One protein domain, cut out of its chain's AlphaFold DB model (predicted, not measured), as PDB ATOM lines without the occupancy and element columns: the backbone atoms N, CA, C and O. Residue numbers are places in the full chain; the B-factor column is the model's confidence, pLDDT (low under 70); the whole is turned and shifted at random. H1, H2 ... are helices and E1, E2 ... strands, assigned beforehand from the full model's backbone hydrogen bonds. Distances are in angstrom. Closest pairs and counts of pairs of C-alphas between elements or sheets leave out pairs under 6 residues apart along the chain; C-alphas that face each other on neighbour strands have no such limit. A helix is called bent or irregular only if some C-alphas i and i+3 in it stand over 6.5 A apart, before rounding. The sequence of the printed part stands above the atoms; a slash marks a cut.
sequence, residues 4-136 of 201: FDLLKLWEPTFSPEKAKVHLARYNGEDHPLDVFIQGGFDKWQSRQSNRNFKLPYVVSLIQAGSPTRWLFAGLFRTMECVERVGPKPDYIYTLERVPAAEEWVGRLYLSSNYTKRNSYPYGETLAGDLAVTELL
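This is residues 4 to 136 of the 201 residues of an uncharacterized protein of Pseudomonas sp. GM78 (UniProt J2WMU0). A strongly twisted sheet of six strands is built along one long strand, E3, which bends by 90 degrees at residue 79; its far part pairs with E4 in a hairpin that reaches away from the rest of the sheet. The short helices H2 and H3 pack on one face, while H4 and H5 sit beside the strands and H1 only grazes the sheet. The printed part has 133 residues, with five named helices and six named strands that follow along the chain as H1 E1 H2 H3 E2 E3 E4 H4 E5 H5 E6; the class is mixed, helices and strands, and E1 and E2 are parallel, the other neighbour pairs antiparallel. It is compact, with a radius of gyration of the C-alphas of 14.0 A and spans of 43 by 32 by 27 A.

Find C-alpha 69 at (8.760, 20.379, 1.227); from there E3, residues 69 to 84, runs 33.6 A to C-alpha 84 at (38.200, 18.345, -14.885). E2 is residues 57 to 63, 19.5 A, and E4 residues 90 to 97, 21.7 A. Look for E1 at residues 19 to 24, 15.3 A, E5 at 108 to 111, and E6 at 131 to 135, ending at (6.384, 32.858, 1.332). The helices are H1, residues 4 to 10, H2, 32 to 37, H3, 41 to 46, H4, 99 to 104, and H5, 123 to 126.

Start at E3 in this branched sheet: E2 lies on one side of it, E4 and E5 on the other side. E2, E3 and E4 form a meander, each strand the antiparallel neighbour of the one before; look at N 58 and O 76, 2.9 A, and N 82 and O 92, 2.8 A. E5 pairs with E3 through N 70 and O 110, 2.9 A, and with edge strand E6 through N 109 and O 134, 2.8 A. E1 pairs with E2 through N 22 and O 59, 2.8 A; E1, H2 H3, E2 is a strand-helix-strand unit, parallel strands with helices between, its crossover right-handed. H2 and H3 are on the same face, at heights over the sheet of 9.4 A and 6.0 A; the closest C-alphas of H3 and E4 are Ser 46 and Tyr 93, 4.8 A. H4 is at the sheet's level, and H1 and H4 only just touch, with 3 pairs of C-alphas within 8 A, the closest being Trp 10 and Ala 100, 5.9 A. The closest C-alphas of H5 and E1 are Gly 123 and Ala 19, 4.9 A. In H1, H2 and H3 every O i to N i+4 pair is within hydrogen-bond range; irregular H4, where C-alphas 100 and 103 are 7.2 A apart, has 0 of 2, but 2 of 3 O i to N i+3 pairs, and H5 is too short for an O i to N i+4 pair.

The two C-alphas farthest apart, Pro 87 and Leu 136, are 43.7 A apart. The printed part has no cut, and its long link is E5 to H5, 11 residues. Its mean pLDDT is 94.1, and no printed residue is under 70.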
ATOM      1  N   PHE A   4       6.690  27.380 -11.689       96.31
ATOM      2  CA  PHE A   4       7.113  27.653 -13.062       96.31
ATOM      3  C   PHE A   4       6.269  28.724 -13.749       96.31
ATOM      4  O   PHE A   4       6.812  29.491 -14.541       96.31
ATOM      5  N   ASP A   5       4.990  28.838 -13.387       94.75
ATOM      6  CA  ASP A   5       4.144  29.955 -13.815       94.75
ATOM      7  C   ASP A   5       4.680  31.279 -13.252       94.75
ATOM      8  O   ASP A   5       4.789  32.269 -13.975       94.75
ATOM      9  N   LEU A   6       5.087  31.275 -11.975       94.38
ATOM     10  CA  LEU A   6       5.690  32.430 -11.312       94.38
ATOM     11  C   LEU A   6       7.027  32.821 -11.963       94.38
ATOM     12  O   LEU A   6       7.221  33.983 -12.298       94.38
ATOM     13  N   LEU A   7       7.928  31.864 -12.202       95.81
ATOM     14  CA  LEU A   7       9.220  32.139 -12.841       95.81
ATOM     15  C   LEU A   7       9.048  32.694 -14.259       95.81
ATOM     16  O   LEU A   7       9.738  33.639 -14.626       95.81
ATOM     17  N   LYS A   8       8.104  32.157 -15.039       94.50
ATOM     18  CA  LYS A   8       7.817  32.631 -16.399       94.50
ATOM     19  C   LYS A   8       7.268  34.060 -16.425       94.50
ATOM     20  O   LYS A   8       7.525  34.789 -17.379       94.50
ATOM     21  N   LEU A   9       6.519  34.467 -15.398       93.00
ATOM     22  CA  LEU A   9       5.995  35.829 -15.294       93.00
ATOM     23  C   LEU A   9       7.118  36.867 -15.108       93.00
ATOM     24  O   LEU A   9       7.025  37.962 -15.654       93.00
ATOM     25  N   TRP A  10       8.171  36.518 -14.364       91.81
ATOM     26  CA  TRP A  10       9.243  37.449 -13.988       91.81
ATOM     27  C   TRP A  10      10.500  37.336 -14.852       91.81
ATOM     28  O   TRP A  10      11.221  38.314 -15.021       91.81
ATOM     29  N   GLU A  11      10.741  36.172 -15.447       93.75
ATOM     30  CA  GLU A  11      11.760  35.955 -16.468       93.75
ATOM     31  C   GLU A  11      11.067  35.395 -17.723       93.75
ATOM     32  O   GLU A  11      10.997  34.180 -17.901       93.75
ATOM     33  N   PRO A  12      10.545  36.242 -18.630       92.31
ATOM     34  CA  PRO A  12       9.770  35.781 -19.789       92.31
ATOM     35  C   PRO A  12      10.529  34.849 -20.745       92.31
ATOM     36  O   PRO A  12       9.915  34.133 -21.535       92.31
ATOM     37  N   THR A  13      11.866  34.852 -20.692       92.25
ATOM     38  CA  THR A  13      12.708  33.949 -21.491       92.25
ATOM     39  C   THR A  13      12.830  32.543 -20.888       92.25
ATOM     40  O   THR A  13      13.280  31.616 -21.574       92.25
ATOM     41  N   PHE A  14      12.426  32.367 -19.623       95.56
ATOM     42  CA  PHE A  14      12.405  31.087 -18.926       95.56
ATOM     43  C   PHE A  14      11.290  30.191 -19.468       95.56
ATOM     44  O   PHE A  14      10.146  30.611 -19.663       95.56
ATOM     45  N   SER A  15      11.618  28.915 -19.668       95.94
ATOM     46  CA  SER A  15      10.629  27.884 -19.962       95.94
ATOM     47  C   SER A  15      11.021  26.543 -19.324       95.94
ATOM     48  O   SER A  15      12.219  26.260 -19.187       95.94
ATOM     49  N   PRO A  16      10.047  25.700 -18.935       96.31
ATOM     50  CA  PRO A  16      10.314  24.406 -18.300       96.31
ATOM     51  C   PRO A  16      11.184  23.457 -19.143       96.31
ATOM     52  O   PRO A  16      11.990  22.705 -18.597       96.31
ATOM     53  N   GLU A  17      11.055  23.518 -20.467       97.00
ATOM     54  CA  GLU A  17      11.778  22.699 -21.457       97.00
ATOM     55  C   GLU A  17      13.269  23.056 -21.507       97.00
ATOM     56  O   GLU A  17      14.124  22.235 -21.841       97.00
ATOM     57  N   LYS A  18      13.602  24.297 -21.136       97.25
ATOM     58  CA  LYS A  18      14.972  24.819 -21.080       97.25
ATOM     59  C   LYS A  18      15.582  24.714 -19.686       97.25
ATOM     60  O   LYS A  18      16.658  25.269 -19.462       97.25
ATOM     61  N   ALA A  19      14.926  24.026 -18.753       97.94
ATOM     62  CA  ALA A  19      15.346  23.976 -17.364       97.94
ATOM     63  C   ALA A  19      15.703  22.560 -16.897       97.94
ATOM     64  O   ALA A  19      15.000  21.579 -17.149       97.94
ATOM     65  N   LYS A  20      16.790  22.460 -16.135       98.31
ATOM     66  CA  LYS A  20      17.020  21.365 -15.190       98.31
ATOM     67  C   LYS A  20      16.548  21.814 -13.816       98.31
ATOM     68  O   LYS A  20      16.707  22.976 -13.461       98.31
ATOM     69  N   VAL A  21      15.991  20.899 -13.034       98.38
ATOM     70  CA  VAL A  21      15.713  21.165 -11.618       98.38
ATOM     71  C   VAL A  21      16.768  20.454 -10.794       98.38
ATOM     72  O   VAL A  21      17.010  19.273 -11.015       98.38
ATOM     73  N   HIS A  22      17.393  21.161  -9.864       98.44
ATOM     74  CA  HIS A  22      18.268  20.585  -8.859       98.44
ATOM     75  C   HIS A  22      17.479  20.419  -7.560       98.44
ATOM     76  O   HIS A  22      17.197  21.389  -6.867       98.44
ATOM     77  N   LEU A  23      17.121  19.180  -7.240       98.06
ATOM     78  CA  LEU A  23      16.519  18.792  -5.968       98.06
ATOM     79  C   LEU A  23      17.636  18.435  -4.980       98.06
ATOM     80  O   LEU A  23      18.008  17.267  -4.840       98.06
ATOM     81  N   ALA A  24      18.193  19.447  -4.320       97.12
ATOM     82  CA  ALA A  24      19.267  19.286  -3.353       97.12
ATOM     83  C   ALA A  24      18.747  18.570  -2.095       97.12
ATOM     84  O   ALA A  24      17.880  19.064  -1.368       97.12
ATOM     85  N   ARG A  25      19.294  17.379  -1.852       94.69
ATOM     86  CA  ARG A  25      19.008  16.504  -0.708       94.69
ATOM     87  C   ARG A  25      20.316  16.202   0.018       94.69
ATOM     88  O   ARG A  25      21.385  16.413  -0.548       94.69
ATOM     89  N   TYR A  26      20.222  15.678   1.238       90.44
ATOM     90  CA  TYR A  26      21.392  15.166   1.951       90.44
ATOM     91  C   TYR A  26      22.149  14.159   1.073       90.44
ATOM     92  O   TYR A  26      21.556  13.199   0.575       90.44
ATOM     93  N   ASN A  27      23.440  14.405   0.853       86.75
ATOM     94  CA  ASN A  27      24.289  13.598  -0.029       86.75
ATOM     95  C   ASN A  27      25.105  12.531   0.732       86.75
ATOM     96  O   ASN A  27      25.898  11.832   0.109       86.75
ATOM     97  N   GLY A  28      24.905  12.393   2.048       85.62
ATOM     98  CA  GLY A  28      25.717  11.536   2.921       85.62
ATOM     99  C   GLY A  28      26.830  12.281   3.663       85.62
ATOM    100  O   GLY A  28      27.404  11.725   4.595       85.62
ATOM    101  N   GLU A  29      27.098  13.537   3.300       85.94
ATOM    102  CA  GLU A  29      28.143  14.378   3.896       85.94
ATOM    103  C   GLU A  29      27.564  15.737   4.325       85.94
ATOM    104  O   GLU A  29      27.538  16.058   5.511       85.94
ATOM    105  N   ASP A  30      26.999  16.487   3.380       87.88
ATOM    106  CA  ASP A  30      26.463  17.832   3.561       87.88
ATOM    107  C   ASP A  30      24.933  17.855   3.616       87.88
ATOM    108  O   ASP A  30      24.238  17.269   2.776       87.88
ATOM    109  N   HIS A  31      24.393  18.646   4.544       89.62
ATOM    110  CA  HIS A  31      22.993  19.063   4.538       89.62
ATOM    111  C   HIS A  31      22.838  20.349   3.704       89.62
ATOM    112  O   HIS A  31      23.280  21.408   4.151       89.62
ATOM    113  N   PRO A  32      22.182  20.327   2.523       92.88
ATOM    114  CA  PRO A  32      22.190  21.485   1.622       92.88
ATOM    115  C   PRO A  32      21.532  22.744   2.194       92.88
ATOM    116  O   PRO A  32      21.873  23.851   1.787       92.88
ATOM    117  N   LEU A  33      20.607  22.590   3.149       90.56
ATOM    118  CA  LEU A  33      19.991  23.719   3.847       90.56
ATOM    119  C   LEU A  33      21.016  24.481   4.692       90.56
ATOM    120  O   LEU A  33      21.046  25.708   4.649       90.56
ATOM    121  N   ASP A  34      21.898  23.764   5.387       85.56
ATOM    122  CA  ASP A  34      22.965  24.378   6.173       85.56
ATOM    123  C   ASP A  34      23.990  25.053   5.252       85.56
ATOM    124  O   ASP A  34      24.366  26.199   5.486       85.56
ATOM    125  N   VAL A  35      24.368  24.395   4.148       90.50
ATOM    126  CA  VAL A  35      25.265  24.968   3.126       90.50
ATOM    127  C   VAL A  35      24.686  26.260   2.532       90.50
ATOM    128  O   VAL A  35      25.416  27.214   2.254       90.50
ATOM    129  N   PHE A  36      23.366  26.322   2.348       92.25
ATOM    130  CA  PHE A  36      22.671  27.525   1.892       92.25
ATOM    131  C   PHE A  36      22.671  28.644   2.925       92.25
ATOM    132  O   PHE A  36      22.975  29.782   2.569       92.25
ATOM    133  N   ILE A  37      22.394  28.332   4.189       86.69
ATOM    134  CA  ILE A  37      22.438  29.309   5.283       86.69
ATOM    135  C   ILE A  37      23.868  29.862   5.470       86.69
ATOM    136  O   ILE A  37      24.040  31.046   5.751       86.69
ATOM    137  N   GLN A  38      24.894  29.040   5.225       84.50
ATOM    138  CA  GLN A  38      26.312  29.431   5.202       84.50
ATOM    139  C   GLN A  38      26.705  30.310   4.002       84.50
ATOM    140  O   GLN A  38      27.833  30.790   3.941       84.50
ATOM    141  N   GLY A  39      25.820  30.497   3.018       87.50
ATOM    142  CA  GLY A  39      26.134  31.211   1.776       87.50
ATOM    143  C   GLY A  39      27.011  30.415   0.797       87.50
ATOM    144  O   GLY A  39      27.447  30.954  -0.217       87.50
ATOM    145  N   GLY A  40      27.257  29.128   1.063       91.31
ATOM    146  CA  GLY A  40      28.105  28.258   0.245       91.31
ATOM    147  C   GLY A  40      27.380  27.543  -0.900       91.31
ATOM    148  O   GLY A  40      28.030  26.874  -1.703       91.31
ATOM    149  N   PHE A  41      26.049  27.660  -0.989       95.75
ATOM    150  CA  PHE A  41      25.232  26.828  -1.881       95.75
ATOM    151  C   PHE A  41      25.603  26.946  -3.359       95.75
ATOM    152  O   PHE A  41      25.666  25.926  -4.033       95.75
ATOM    153  N   ASP A  42      25.908  28.145  -3.858       96.19
ATOM    154  CA  ASP A  42      26.233  28.353  -5.276       96.19
ATOM    155  C   ASP A  42      27.512  27.609  -5.682       96.19
ATOM    156  O   ASP A  42      27.544  26.914  -6.698       96.19
ATOM    157  N   LYS A  43      28.543  27.680  -4.833       96.06
ATOM    158  CA  LYS A  43      29.795  26.937  -5.015       96.06
ATOM    159  C   LYS A  43      29.599  25.433  -4.821       96.06
ATOM    160  O   LYS A  43      30.254  24.637  -5.483       96.06
ATOM    161  N   TRP A  44      28.732  25.040  -3.895       95.94
ATOM    162  CA  TRP A  44      28.445  23.634  -3.635       95.94
ATOM    163  C   TRP A  44      27.712  22.988  -4.813       95.94
ATOM    164  O   TRP A  44      28.132  21.945  -5.304       95.94
ATOM    165  N   GLN A  45      26.664  23.637  -5.331       97.19
ATOM    166  CA  GLN A  45      25.897  23.107  -6.454       97.19
ATOM    167  C   GLN A  45      26.668  23.148  -7.775       97.19
ATOM    168  O   GLN A  45      26.385  22.336  -8.649       97.19
ATOM    169  N   SER A  46      27.624  24.064  -7.963       96.81
ATOM    170  CA  SER A  46      28.343  24.182  -9.237       96.81
ATOM    171  C   SER A  46      29.174  22.946  -9.584       96.81
ATOM    172  O   SER A  46      29.387  22.668 -10.763       96.81
ATOM    173  N   ARG A  47      29.622  22.184  -8.578       94.88
ATOM    174  CA  ARG A  47      30.376  20.942  -8.767       94.88
ATOM    175  C   ARG A  47      29.422  19.760  -8.906       94.88
ATOM    176  O   ARG A  47      28.624  19.482  -8.018       94.88
ATOM    177  N   GLN A  48      29.531  19.035 -10.011       94.62
ATOM    178  CA  GLN A  48      28.675  17.901 -10.346       94.62
ATOM    179  C   GLN A  48      29.517  16.697 -10.776       94.62
ATOM    180  O   GLN A  48      30.520  16.846 -11.469       94.62
ATOM    181  N   SER A  49      29.081  15.486 -10.424       91.44
ATOM    182  CA  SER A  49      29.749  14.242 -10.845       91.44
ATOM    183  C   SER A  49      29.408  13.823 -12.282       91.44
ATOM    184  O   SER A  49      29.966  12.868 -12.804       91.44
ATOM    185  N   ASN A  50      28.419  14.479 -12.896       92.44
ATOM    186  CA  ASN A  50      27.934  14.239 -14.253       92.44
ATOM    187  C   ASN A  50      27.515  15.570 -14.890       92.44
ATOM    188  O   ASN A  50      27.353  16.575 -14.195       92.44
ATOM    189  N   ARG A  51      27.242  15.564 -16.201       92.81
ATOM    190  CA  ARG A  51      26.701  16.730 -16.921       92.81
ATOM    191  C   ARG A  51      25.216  16.989 -16.605       92.81
ATOM    192  O   ARG A  51      24.345  16.869 -17.471       92.81
ATOM    193  N   ASN A  52      24.919  17.313 -15.348       95.69
ATOM    194  CA  ASN A  52      23.559  17.436 -14.821       95.69
ATOM    195  C   ASN A  52      22.852  18.731 -15.250       95.69
ATOM    196  O   ASN A  52      21.637  18.706 -15.451       95.69
ATOM    197  N   PHE A  53      23.586  19.830 -15.453       96.44
ATOM    198  CA  PHE A  53      23.053  21.150 -15.827       96.44
ATOM    199  C   PHE A  53      23.278  21.454 -17.308       96.44
ATOM    200  O   PHE A  53      23.885  22.439 -17.697       96.44
ATOM    201  N   LYS A  54      22.827  20.550 -18.174       93.19
ATOM    202  CA  LYS A  54      23.034  20.648 -19.630       93.19
ATOM    203  C   LYS A  54      22.049  21.565 -20.369       93.19
ATOM    204  O   LYS A  54      22.047  21.569 -21.595       93.19
ATOM    205  N   LEU A  55      21.163  22.254 -19.651       96.94
ATOM    206  CA  LEU A  55      20.153  23.140 -20.230       96.94
ATOM    207  C   LEU A  55      20.404  24.592 -19.805       96.94
ATOM    208  O   LEU A  55      21.071  24.802 -18.793       96.94
ATOM    209  N   PRO A  56      19.860  25.582 -20.541       97.75
ATOM    210  CA  PRO A  56      20.117  26.994 -20.266       97.75
ATOM    211  C   PRO A  56      19.783  27.439 -18.842       97.75
ATOM    212  O   PRO A  56      20.464  28.312 -18.317       97.75
ATOM    213  N   TYR A  57      18.772  26.839 -18.211       98.25
ATOM    214  CA  TYR A  57      18.340  27.193 -16.863       98.25
ATOM    215  C   TYR A  57      18.523  26.055 -15.855       98.25
ATOM    216  O   TYR A  57      18.320  24.877 -16.166       98.25
ATOM    217  N   VAL A  58      18.832  26.427 -14.614       98.50
ATOM    218  CA  VAL A  58      18.782  25.549 -13.442       98.50
ATOM    219  C   VAL A  58      17.857  26.170 -12.404       98.50
ATOM    220  O   VAL A  58      18.073  27.295 -11.962       98.50
ATOM    221  N   VAL A  59      16.822  25.434 -12.012       98.56
ATOM    222  CA  VAL A  59      15.967  25.772 -10.872       98.56
ATOM    223  C   VAL A  59      16.453  24.971  -9.677       98.56
ATOM    224  O   VAL A  59      16.334  23.746  -9.676       98.56
ATOM    225  N   SER A  60      16.986  25.636  -8.662       98.69
ATOM    226  CA  SER A  60      17.560  24.956  -7.502       98.69
ATOM    227  C   SER A  60      16.622  25.013  -6.310       98.69
ATOM    228  O   SER A  60      16.174  26.081  -5.895       98.69
ATOM    229  N   LEU A  61      16.344  23.839  -5.755       98.62
ATOM    230  CA  LEU A  61      15.440  23.614  -4.639       98.62
ATOM    231  C   LEU A  61      16.149  22.793  -3.566       98.62
ATOM    232  O   LEU A  61      16.846  21.833  -3.879       98.62
ATOM    233  N   ILE A  62      15.942  23.134  -2.301       98.06
ATOM    234  CA  ILE A  62      16.547  22.444  -1.160       98.06
ATOM    235  C   ILE A  62      15.459  21.754  -0.350       98.06
ATOM    236  O   ILE A  62      14.471  22.382   0.017       98.06
ATOM    237  N   GLN A  63      15.634  20.474  -0.038       96.00
ATOM    238  CA  GLN A  63      14.702  19.759   0.832       96.00
ATOM    239  C   GLN A  63      14.699  20.368   2.244       96.00
ATOM    240  O   GLN A  63      15.757  20.528   2.855       96.00
ATOM    241  N   ALA A  64      13.516  20.688   2.776       89.75
ATOM    242  CA  ALA A  64      13.374  21.424   4.029       89.75
ATOM    243  C   ALA A  64      12.396  20.748   5.004       89.75
ATOM    244  O   ALA A  64      11.180  20.945   4.944       89.75
ATOM    245  N   GLY A  65      12.942  19.983   5.951       80.75
ATOM    246  CA  GLY A  65      12.212  19.366   7.066       80.75
ATOM    247  C   GLY A  65      11.378  18.131   6.703       80.75
ATOM    248  O   GLY A  65      11.354  17.183   7.479       80.75
ATOM    249  N   SER A  66      10.736  18.099   5.531       86.50
ATOM    250  CA  SER A  66       9.984  16.934   5.044       86.50
ATOM    251  C   SER A  66      10.378  16.542   3.613       86.50
ATOM    252  O   SER A  66      10.909  17.374   2.872       86.50
ATOM    253  N   PRO A  67      10.106  15.293   3.179       88.75
ATOM    254  CA  PRO A  67      10.473  14.834   1.840       88.75
ATOM    255  C   PRO A  67       9.813  15.592   0.686       88.75
ATOM    256  O   PRO A  67      10.368  15.622  -0.412       88.75
ATOM    257  N   THR A  68       8.641  16.175   0.936       94.94
ATOM    258  CA  THR A  68       7.811  16.863  -0.059       94.94
ATOM    259  C   THR A  68       7.925  18.380   0.013       94.94
ATOM    260  O   THR A  68       7.387  19.049  -0.862       94.94
ATOM    261  N   ARG A  69       8.608  18.934   1.026       96.19
ATOM    262  CA  ARG A  69       8.760  20.379   1.227       96.19
ATOM    263  C   ARG A  69      10.121  20.854   0.737       96.19
ATOM    264  O   ARG A  69      11.162  20.321   1.123       96.19
ATOM    265  N   TRP A  70      10.095  21.898  -0.080       98.00
ATOM    266  CA  TRP A  70      11.255  22.412  -0.792       98.00
ATOM    267  C   TRP A  70      11.383  23.918  -0.605       98.00
ATOM    268  O   TRP A  70      10.411  24.645  -0.763       98.00
ATOM    269  N   LEU A  71      12.584  24.387  -0.300       98.25
ATOM    270  CA  LEU A  71      12.950  25.795  -0.272       98.25
ATOM    271  C   LEU A  71      13.519  26.199  -1.631       98.25
ATOM    272  O   LEU A  71      14.420  25.536  -2.146       98.25
ATOM    273  N   PHE A  72      13.036  27.301  -2.190       98.50
ATOM    274  CA  PHE A  72      13.597  27.877  -3.403       98.50
ATOM    275  C   PHE A  72      14.973  28.499  -3.122       98.50
ATOM    276  O   PHE A  72      15.091  29.444  -2.340       98.50
ATOM    277  N   ALA A  73      16.018  27.967  -3.756       98.31
ATOM    278  CA  ALA A  73      17.405  28.405  -3.573       98.31
ATOM    279  C   ALA A  73      17.913  29.310  -4.706       98.31
ATOM    280  O   ALA A  73      18.942  29.970  -4.544       98.31
ATOM    281  N   GLY A  74      17.199  29.345  -5.835       98.00
ATOM    282  CA  GLY A  74      17.449  30.277  -6.930       98.00
ATOM    283  C   GLY A  74      17.075  29.738  -8.304       98.00
ATOM    284  O   GLY A  74      16.891  28.534  -8.509       98.00
ATOM    285  N   LEU A  75      16.994  30.669  -9.251       98.50
ATOM    286  CA  LEU A  75      16.974  30.407 -10.684       98.50
ATOM    287  C   LEU A  75      18.311  30.877 -11.260       98.50
ATOM    288  O   LEU A  75      18.729  32.007 -11.013       98.50
ATOM    289  N   PHE A  76      18.964  30.016 -12.034       98.44
ATOM    290  CA  PHE A  76      20.290  30.270 -12.580       98.44
ATOM    291  C   PHE A  76      20.311  30.083 -14.094       98.44
ATOM    292  O   PHE A  76      19.666  29.167 -14.608       98.44
ATOM    293  N   ARG A  77      21.097  30.902 -14.796       98.12
ATOM    294  CA  ARG A  77      21.541  30.662 -16.170       98.12
ATOM    295  C   ARG A  77      22.828  29.849 -16.144       98.12
ATOM    296  O   ARG A  77      23.743  30.139 -15.376       98.12
ATOM    297  N   THR A  78      22.892  28.823 -16.979       97.62
ATOM    298  CA  THR A  78      24.109  28.037 -17.176       97.62
ATOM    299  C   THR A  78      24.964  28.716 -18.232       97.62
ATOM    300  O   THR A  78      24.527  28.846 -19.374       97.62
ATOM    301  N   MET A  79      26.174  29.131 -17.858       96.88
ATOM    302  CA  MET A  79      27.062  29.894 -18.738       96.88
ATOM    303  C   MET A  79      28.085  28.987 -19.414       96.88
ATOM    304  O   MET A  79      28.178  28.924 -20.637       96.88
ATOM    305  N   GLU A  80      28.822  28.232 -18.608       93.75
ATOM    306  CA  GLU A  80      29.872  27.329 -19.066       93.75
ATOM    307  C   GLU A  80      29.960  26.102 -18.157       93.75
ATOM    308  O   GLU A  80      29.482  26.095 -17.019       93.75
ATOM    309  N   CYS A  81      30.571  25.046 -18.685       94.25
ATOM    310  CA  CYS A  81      30.857  23.818 -17.965       94.25
ATOM    311  C   CYS A  81      32.286  23.391 -18.290       94.25
ATOM    312  O   CYS A  81      32.584  23.037 -19.432       94.25
ATOM    313  N   VAL A  82      33.143  23.374 -17.276       93.50
ATOM    314  CA  VAL A  82      34.516  22.886 -17.379       93.50
ATOM    315  C   VAL A  82      34.575  21.463 -16.844       93.50
ATOM    316  O   VAL A  82      34.202  21.193 -15.704       93.50
ATOM    317  N   GLU A  83      35.052  20.543 -17.673       91.88
ATOM    318  CA  GLU A  83      35.326  19.166 -17.276       91.88
ATOM    319  C   GLU A  83      36.755  19.063 -16.739       91.88
ATOM    320  O   GLU A  83      37.725  19.363 -17.438       91.88
ATOM    321  N   ARG A  84      36.900  18.645 -15.482       87.50
ATOM    322  CA  ARG A  84      38.200  18.345 -14.885       87.50
ATOM    323  C   ARG A  84      38.512  16.877 -15.111       87.50
ATOM    324  O   ARG A  84      37.899  15.998 -14.510       87.50
ATOM    325  N   VAL A  85      39.491  16.634 -15.977       77.88
ATOM    326  CA  VAL A  85      39.980  15.288 -16.281       77.88
ATOM    327  C   VAL A  85      40.774  14.758 -15.088       77.88
ATOM    328  O   VAL A  85      41.736  15.376 -14.634       77.88
ATOM    329  N   GLY A  86      40.358  13.605 -14.580       76.88
ATOM    330  CA  GLY A  86      40.990  12.894 -13.477       76.88
ATOM    331  C   GLY A  86      40.444  11.467 -13.371       76.88
ATOM    332  O   GLY A  86      39.586  11.087 -14.168       76.88
ATOM    333  N   PRO A  87      40.894  10.669 -12.384       78.25
ATOM    334  CA  PRO A  87      40.418   9.295 -12.185       78.25
ATOM    335  C   PRO A  87      38.898   9.201 -11.980       78.25
ATOM    336  O   PRO A  87      38.283   8.186 -12.293       78.25
ATOM    337  N   LYS A  88      38.296  10.276 -11.455       80.25
ATOM    338  CA  LYS A  88      36.855  10.528 -11.443       80.25
ATOM    339  C   LYS A  88      36.632  11.906 -12.081       80.25
ATOM    340  O   LYS A  88      37.134  12.878 -11.514       80.25
ATOM    341  N   PRO A  89      35.980  11.999 -13.251       80.88
ATOM    342  CA  PRO A  89      35.729  13.284 -13.885       80.88
ATOM    343  C   PRO A  89      34.746  14.107 -13.050       80.88
ATOM    344  O   PRO A  89      33.720  13.594 -12.605       80.88
ATOM    345  N   ASP A  90      35.063  15.389 -12.876       90.81
ATOM    346  CA  ASP A  90      34.193  16.372 -12.229       90.81
ATOM    347  C   ASP A  90      33.796  17.453 -13.238       90.81
ATOM    348  O   ASP A  90      34.629  17.946 -14.000       90.81
ATOM    349  N   TYR A  91      32.537  17.874 -13.198       94.50
ATOM    350  CA  TYR A  91      32.002  18.960 -14.014       94.50
ATOM    351  C   TYR A  91      31.778  20.185 -13.134       94.50
ATOM    352  O   TYR A  91      31.029  20.122 -12.159       94.50
ATOM    353  N   ILE A  92      32.440  21.293 -13.459       95.81
ATOM    354  CA  ILE A  92      32.290  22.568 -12.758       95.81
ATOM    355  C   ILE A  92      31.512  23.519 -13.652       95.81
ATOM    356  O   ILE A  92      31.961  23.862 -14.744       95.81
ATOM    357  N   TYR A  93      30.351  23.938 -13.170       97.19
ATOM    358  CA  TYR A  93      29.465  24.858 -13.863       97.19
ATOM    359  C   TYR A  93      29.660  26.292 -13.383       97.19
ATOM    360  O   TYR A  93      29.623  26.557 -12.183       97.19
ATOM    361  N   THR A  94      29.761  27.234 -14.311       97.56
ATOM    362  CA  THR A  94      29.570  28.652 -13.987       97.56
ATOM    363  C   THR A  94      28.087  28.962 -14.139       97.56
ATOM    364  O   THR A  94      27.519  28.852 -15.230       97.56
ATOM    365  N   LEU A  95      27.457  29.296 -13.014       97.94
ATOM    366  CA  LEU A  95      26.034  29.593 -12.909       97.94
ATOM    367  C   LEU A  95      25.852  31.069 -12.565       97.94
ATOM    368  O   LEU A  95      26.437  31.558 -11.600       97.94
ATOM    369  N   GLU A  96      25.019  31.763 -13.329       97.81
ATOM    370  CA  GLU A  96      24.658  33.157 -13.077       97.81
ATOM    371  C   GLU A  96      23.248  33.221 -12.490       97.81
ATOM    372  O   GLU A  96      22.314  32.654 -13.053       97.81
ATOM    373  N   ARG A  97      23.066  33.910 -11.361       97.69
ATOM    374  CA  ARG A  97      21.738  34.121 -10.771       97.69
ATOM    375  C   ARG A  97      20.870  34.984 -11.678       97.69
ATOM    376  O   ARG A  97      21.336  35.983 -12.212       97.69
ATOM    377  N   VAL A  98      19.593  34.631 -11.810       97.88
ATOM    378  CA  VAL A  98      18.599  35.472 -12.487       97.88
ATOM    379  C   VAL A  98      18.065  36.501 -11.485       97.88
ATOM    380  O   VAL A  98      17.321  36.112 -10.581       97.88
ATOM    381  N   PRO A  99      18.373  37.807 -11.636       96.69
ATOM    382  CA  PRO A  99      18.044  38.813 -10.621       96.69
ATOM    383  C   PRO A  99      16.548  38.905 -10.304       96.69
ATOM    384  O   PRO A  99      16.172  39.106  -9.153       96.69
ATOM    385  N   ALA A 100      15.690  38.688 -11.307       95.31
ATOM    386  CA  ALA A 100      14.237  38.749 -11.163       95.31
ATOM    387  C   ALA A 100      13.658  37.693 -10.201       95.31
ATOM    388  O   ALA A 100      12.539  37.857  -9.729       95.31
ATOM    389  N   ALA A 101      14.402  36.621  -9.903       95.94
ATOM    390  CA  ALA A 101      13.968  35.565  -8.991       95.94
ATOM    391  C   ALA A 101      14.583  35.671  -7.583       95.94
ATOM    392  O   ALA A 101      14.220  34.891  -6.699       95.94
ATOM    393  N   GLU A 102      15.512  36.608  -7.354       95.56
ATOM    394  CA  GLU A 102      16.261  36.690  -6.092       95.56
ATOM    395  C   GLU A 102      15.380  37.063  -4.895       95.56
ATOM    396  O   GLU A 102      15.668  36.641  -3.776       95.56
ATOM    397  N   GLU A 103      14.261  37.765  -5.112       94.50
ATOM    398  CA  GLU A 103      13.321  38.117  -4.040       94.50
ATOM    399  C   GLU A 103      12.770  36.879  -3.305       94.50
ATOM    400  O   GLU A 103      12.451  36.948  -2.118       94.50
ATOM    401  N   TRP A 104      12.678  35.732  -3.978       96.69
ATOM    402  CA  TRP A 104      12.124  34.500  -3.406       96.69
ATOM    403  C   TRP A 104      13.170  33.581  -2.789       96.69
ATOM    404  O   TRP A 104      12.815  32.604  -2.120       96.69
ATOM    405  N   VAL A 105      14.454  33.856  -3.019       97.19
ATOM    406  CA  VAL A 105      15.551  32.989  -2.594       97.19
ATOM    407  C   VAL A 105      15.581  32.892  -1.075       97.19
ATOM    408  O   VAL A 105      15.710  33.881  -0.357       97.19
ATOM    409  N   GLY A 106      15.445  31.664  -0.576       95.06
ATOM    410  CA  GLY A 106      15.362  31.376   0.849       95.06
ATOM    411  C   GLY A 106      14.067  31.846   1.520       95.06
ATOM    412  O   GLY A 106      13.988  31.787   2.739       95.06
ATOM    413  N   ARG A 107      13.061  32.305   0.767       95.75
ATOM    414  CA  ARG A 107      11.762  32.765   1.295       95.75
ATOM    415  C   ARG A 107      10.600  31.912   0.815       95.75
ATOM    416  O   ARG A 107       9.652  31.689   1.560       95.75
ATOM    417  N   LEU A 108      10.660  31.467  -0.436       98.06
ATOM    418  CA  LEU A 108       9.585  30.733  -1.084       98.06
ATOM    419  C   LEU A 108       9.712  29.235  -0.811       98.06
ATOM    420  O   LEU A 108      10.710  28.606  -1.170       98.06
ATOM    421  N   TYR A 109       8.671  28.666  -0.216       98.00
ATOM    422  CA  TYR A 109       8.520  27.235  -0.004       98.00
ATOM    423  C   TYR A 109       7.501  26.641  -0.967       98.00
ATOM    424  O   TYR A 109       6.473  27.243  -1.292       98.00
ATOM    425  N   LEU A 110       7.801  25.420  -1.388       98.25
ATOM    426  CA  LEU A 110       7.040  24.650  -2.350       98.25
ATOM    427  C   LEU A 110       6.730  23.265  -1.784       98.25
ATOM    428  O   LEU A 110       7.521  22.701  -1.021       98.25
ATOM    429  N   SER A 111       5.631  22.682  -2.243       97.69
ATOM    430  CA  SER A 111       5.354  21.255  -2.106       97.69
ATOM    431  C   SER A 111       5.489  20.555  -3.449       97.69
ATOM    432  O   SER A 111       5.054  21.097  -4.461       97.69
ATOM    433  N   SER A 112       6.033  19.342  -3.445       96.69
ATOM    434  CA  SER A 112       6.076  18.459  -4.611       96.69
ATOM    435  C   SER A 112       5.879  17.013  -4.169       96.69
ATOM    436  O   SER A 112       6.434  16.584  -3.153       96.69
ATOM    437  N   ASN A 113       5.109  16.252  -4.949       93.81
ATOM    438  CA  ASN A 113       4.884  14.823  -4.723       93.81
ATOM    439  C   ASN A 113       5.905  13.950  -5.468       93.81
ATOM    440  O   ASN A 113       5.722  12.740  -5.613       93.81
ATOM    441  N   TYR A 114       6.993  14.539  -5.960       94.56
ATOM    442  CA  TYR A 114       8.012  13.831  -6.714       94.56
ATOM    443  C   TYR A 114       8.805  12.854  -5.831       94.56
ATOM    444  O   TYR A 114       9.699  13.225  -5.069       94.56
ATOM    445  N   THR A 115       8.512  11.562  -5.981       89.31
ATOM    446  CA  THR A 115       9.092  10.473  -5.175       89.31
ATOM    447  C   THR A 115      10.352   9.844  -5.773       89.31
ATOM    448  O   THR A 115      11.007   9.022  -5.130       89.31
ATOM    449  N   LYS A 116      10.723  10.192  -7.012       92.88
ATOM    450  CA  LYS A 116      11.854   9.543  -7.691       92.88
ATOM    451  C   LYS A 116      13.194   9.978  -7.082       92.88
ATOM    452  O   LYS A 116      13.409  11.138  -6.720       92.88
ATOM    453  N   ARG A 117      14.145   9.036  -7.071       89.88
ATOM    454  CA  ARG A 117      15.518   9.245  -6.569       89.88
ATOM    455  C   ARG A 117      16.332  10.239  -7.394       89.88
ATOM    456  O   ARG A 117      17.260  10.833  -6.864       89.88
ATOM    457  N   ASN A 118      15.997  10.432  -8.670       94.44
ATOM    458  CA  ASN A 118      16.714  11.368  -9.532       94.44
ATOM    459  C   ASN A 118      16.596  12.802  -8.990       94.44
ATOM    460  O   ASN A 118      15.509  13.375  -9.037       94.44
ATOM    461  N   SER A 119      17.706  13.363  -8.510       95.88
ATOM    462  CA  SER A 119      17.793  14.738  -7.999       95.88
ATOM    463  C   SER A 119      17.950  15.795  -9.094       95.88
ATOM    464  O   SER A 119      17.904  16.982  -8.795       95.88
ATOM    465  N   TYR A 120      18.098  15.382 -10.356       97.31
ATOM    466  CA  TYR A 120      18.243  16.275 -11.504       97.31
ATOM    467  C   TYR A 120      17.169  15.998 -12.568       97.31
ATOM    468  O   TYR A 120      17.503  15.576 -13.683       97.31
ATOM    469  N   PRO A 121      15.860  16.131 -12.279       97.56
ATOM    470  CA  PRO A 121      14.826  16.000 -13.303       97.56
ATOM    471  C   PRO A 121      14.863  17.154 -14.316       97.56
ATOM    472  O   PRO A 121      15.575  18.149 -14.165       97.56
ATOM    473  N   TYR A 122      14.154  16.971 -15.425       97.88
ATOM    474  CA  TYR A 122      13.861  18.059 -16.356       97.88
ATOM    475  C   TYR A 122      12.763  18.950 -15.780       97.88
ATOM    476  O   TYR A 122      11.916  18.467 -15.028       97.88
ATOM    477  N   GLY A 123      12.765  20.229 -16.150       96.75
ATOM    478  CA  GLY A 123      11.739  21.170 -15.734       96.75
ATOM    479  C   GLY A 123      10.343  20.707 -16.140       96.75
ATOM    480  O   GLY A 123       9.463  20.655 -15.290       96.75
ATOM    481  N   GLU A 124      10.150  20.270 -17.384       96.31
ATOM    482  CA  GLU A 124       8.864  19.734 -17.870       96.31
ATOM    483  C   GLU A 124       8.281  18.642 -16.966       96.31
ATOM    484  O   GLU A 124       7.074  18.577 -16.765       96.31
ATOM    485  N   THR A 125       9.139  17.809 -16.363       96.38
ATOM    486  CA  THR A 125       8.705  16.746 -15.444       96.38
ATOM    487  C   THR A 125       8.063  17.294 -14.167       96.38
ATOM    488  O   THR A 125       7.220  16.621 -13.584       96.38
ATOM    489  N   LEU A 126       8.477  18.480 -13.715       96.38
ATOM    490  CA  LEU A 126       8.034  19.093 -12.459       96.38
ATOM    491  C   LEU A 126       7.161  20.338 -12.647       96.38
ATOM    492  O   LEU A 126       6.673  20.884 -11.658       96.38
ATOM    493  N   ALA A 127       6.937  20.777 -13.887       93.62
ATOM    494  CA  ALA A 127       6.252  22.030 -14.190       93.62
ATOM    495  C   ALA A 127       4.864  22.141 -13.542       93.62
ATOM    496  O   ALA A 127       4.495  23.213 -13.071       93.62
ATOM    497  N   GLY A 128       4.129  21.026 -13.480       94.50
ATOM    498  CA  GLY A 128       2.804  20.948 -12.860       94.50
ATOM    499  C   GLY A 128       2.772  20.444 -11.411       94.50
ATOM    500  O   GLY A 128       1.680  20.297 -10.876       94.50
ATOM    501  N   ASP A 129       3.918  20.140 -10.791       96.06
ATOM    502  CA  ASP A 129       3.986  19.506  -9.458       96.06
ATOM    503  C   ASP A 129       4.502  20.452  -8.358       96.06
ATOM    504  O   ASP A 129       4.196  20.263  -7.185       96.06
ATOM    505  N   LEU A 130       5.269  21.486  -8.714       97.25
ATOM    506  CA  LEU A 130       5.880  22.418  -7.759       97.25
ATOM    507  C   LEU A 130       4.908  23.525  -7.324       97.25
ATOM    508  O   LEU A 130       5.022  24.675  -7.762       97.25
ATOM    509  N   ALA A 131       3.972  23.192  -6.438       97.94
ATOM    510  CA  ALA A 131       3.000  24.140  -5.902       97.94
ATOM    511  C   ALA A 131       3.621  25.053  -4.834       97.94
ATOM    512  O   ALA A 131       4.294  24.578  -3.921       97.94
ATOM    513  N   VAL A 132       3.362  26.362  -4.914       97.81
ATOM    514  CA  VAL A 132       3.758  27.331  -3.879       97.81
ATOM    515  C   VAL A 132       2.910  27.133  -2.625       97.81
ATOM    516  O   VAL A 132       1.684  27.187  -2.705       97.81
ATOM    517  N   THR A 133       3.559  26.944  -1.473       97.31
ATOM    518  CA  THR A 133       2.878  26.709  -0.188       97.31
ATOM    519  C   THR A 133       3.045  27.841   0.812       97.31
ATOM    520  O   THR A 133       2.159  28.059   1.630       97.31
ATOM    521  N   GLU A 134       4.178  28.540   0.791       95.88
ATOM    522  CA  GLU A 134       4.502  29.559   1.790       95.88
ATOM    523  C   GLU A 134       5.522  30.549   1.217       95.88
ATOM    524  O   GLU A 134       6.393  30.174   0.431       95.88
ATOM    525  N   LEU A 135       5.408  31.814   1.618       95.69
ATOM    526  CA  LEU A 135       6.384  32.858   1.332       95.69
ATOM    527  C   LEU A 135       6.717  33.571   2.642       95.69
ATOM    528  O   LEU A 135       5.863  34.234   3.227       95.69
ATOM    529  N   LEU A 136       7.957  33.427   3.099       90.38
ATOM    530  CA  LEU A 136       8.427  34.088   4.309       90.38
ATOM    531  C   LEU A 136       8.583  35.599   4.100       90.38
ATOM    532  O   LEU A 136       8.969  36.066   3.023       90.38
TER     533      LEU A 136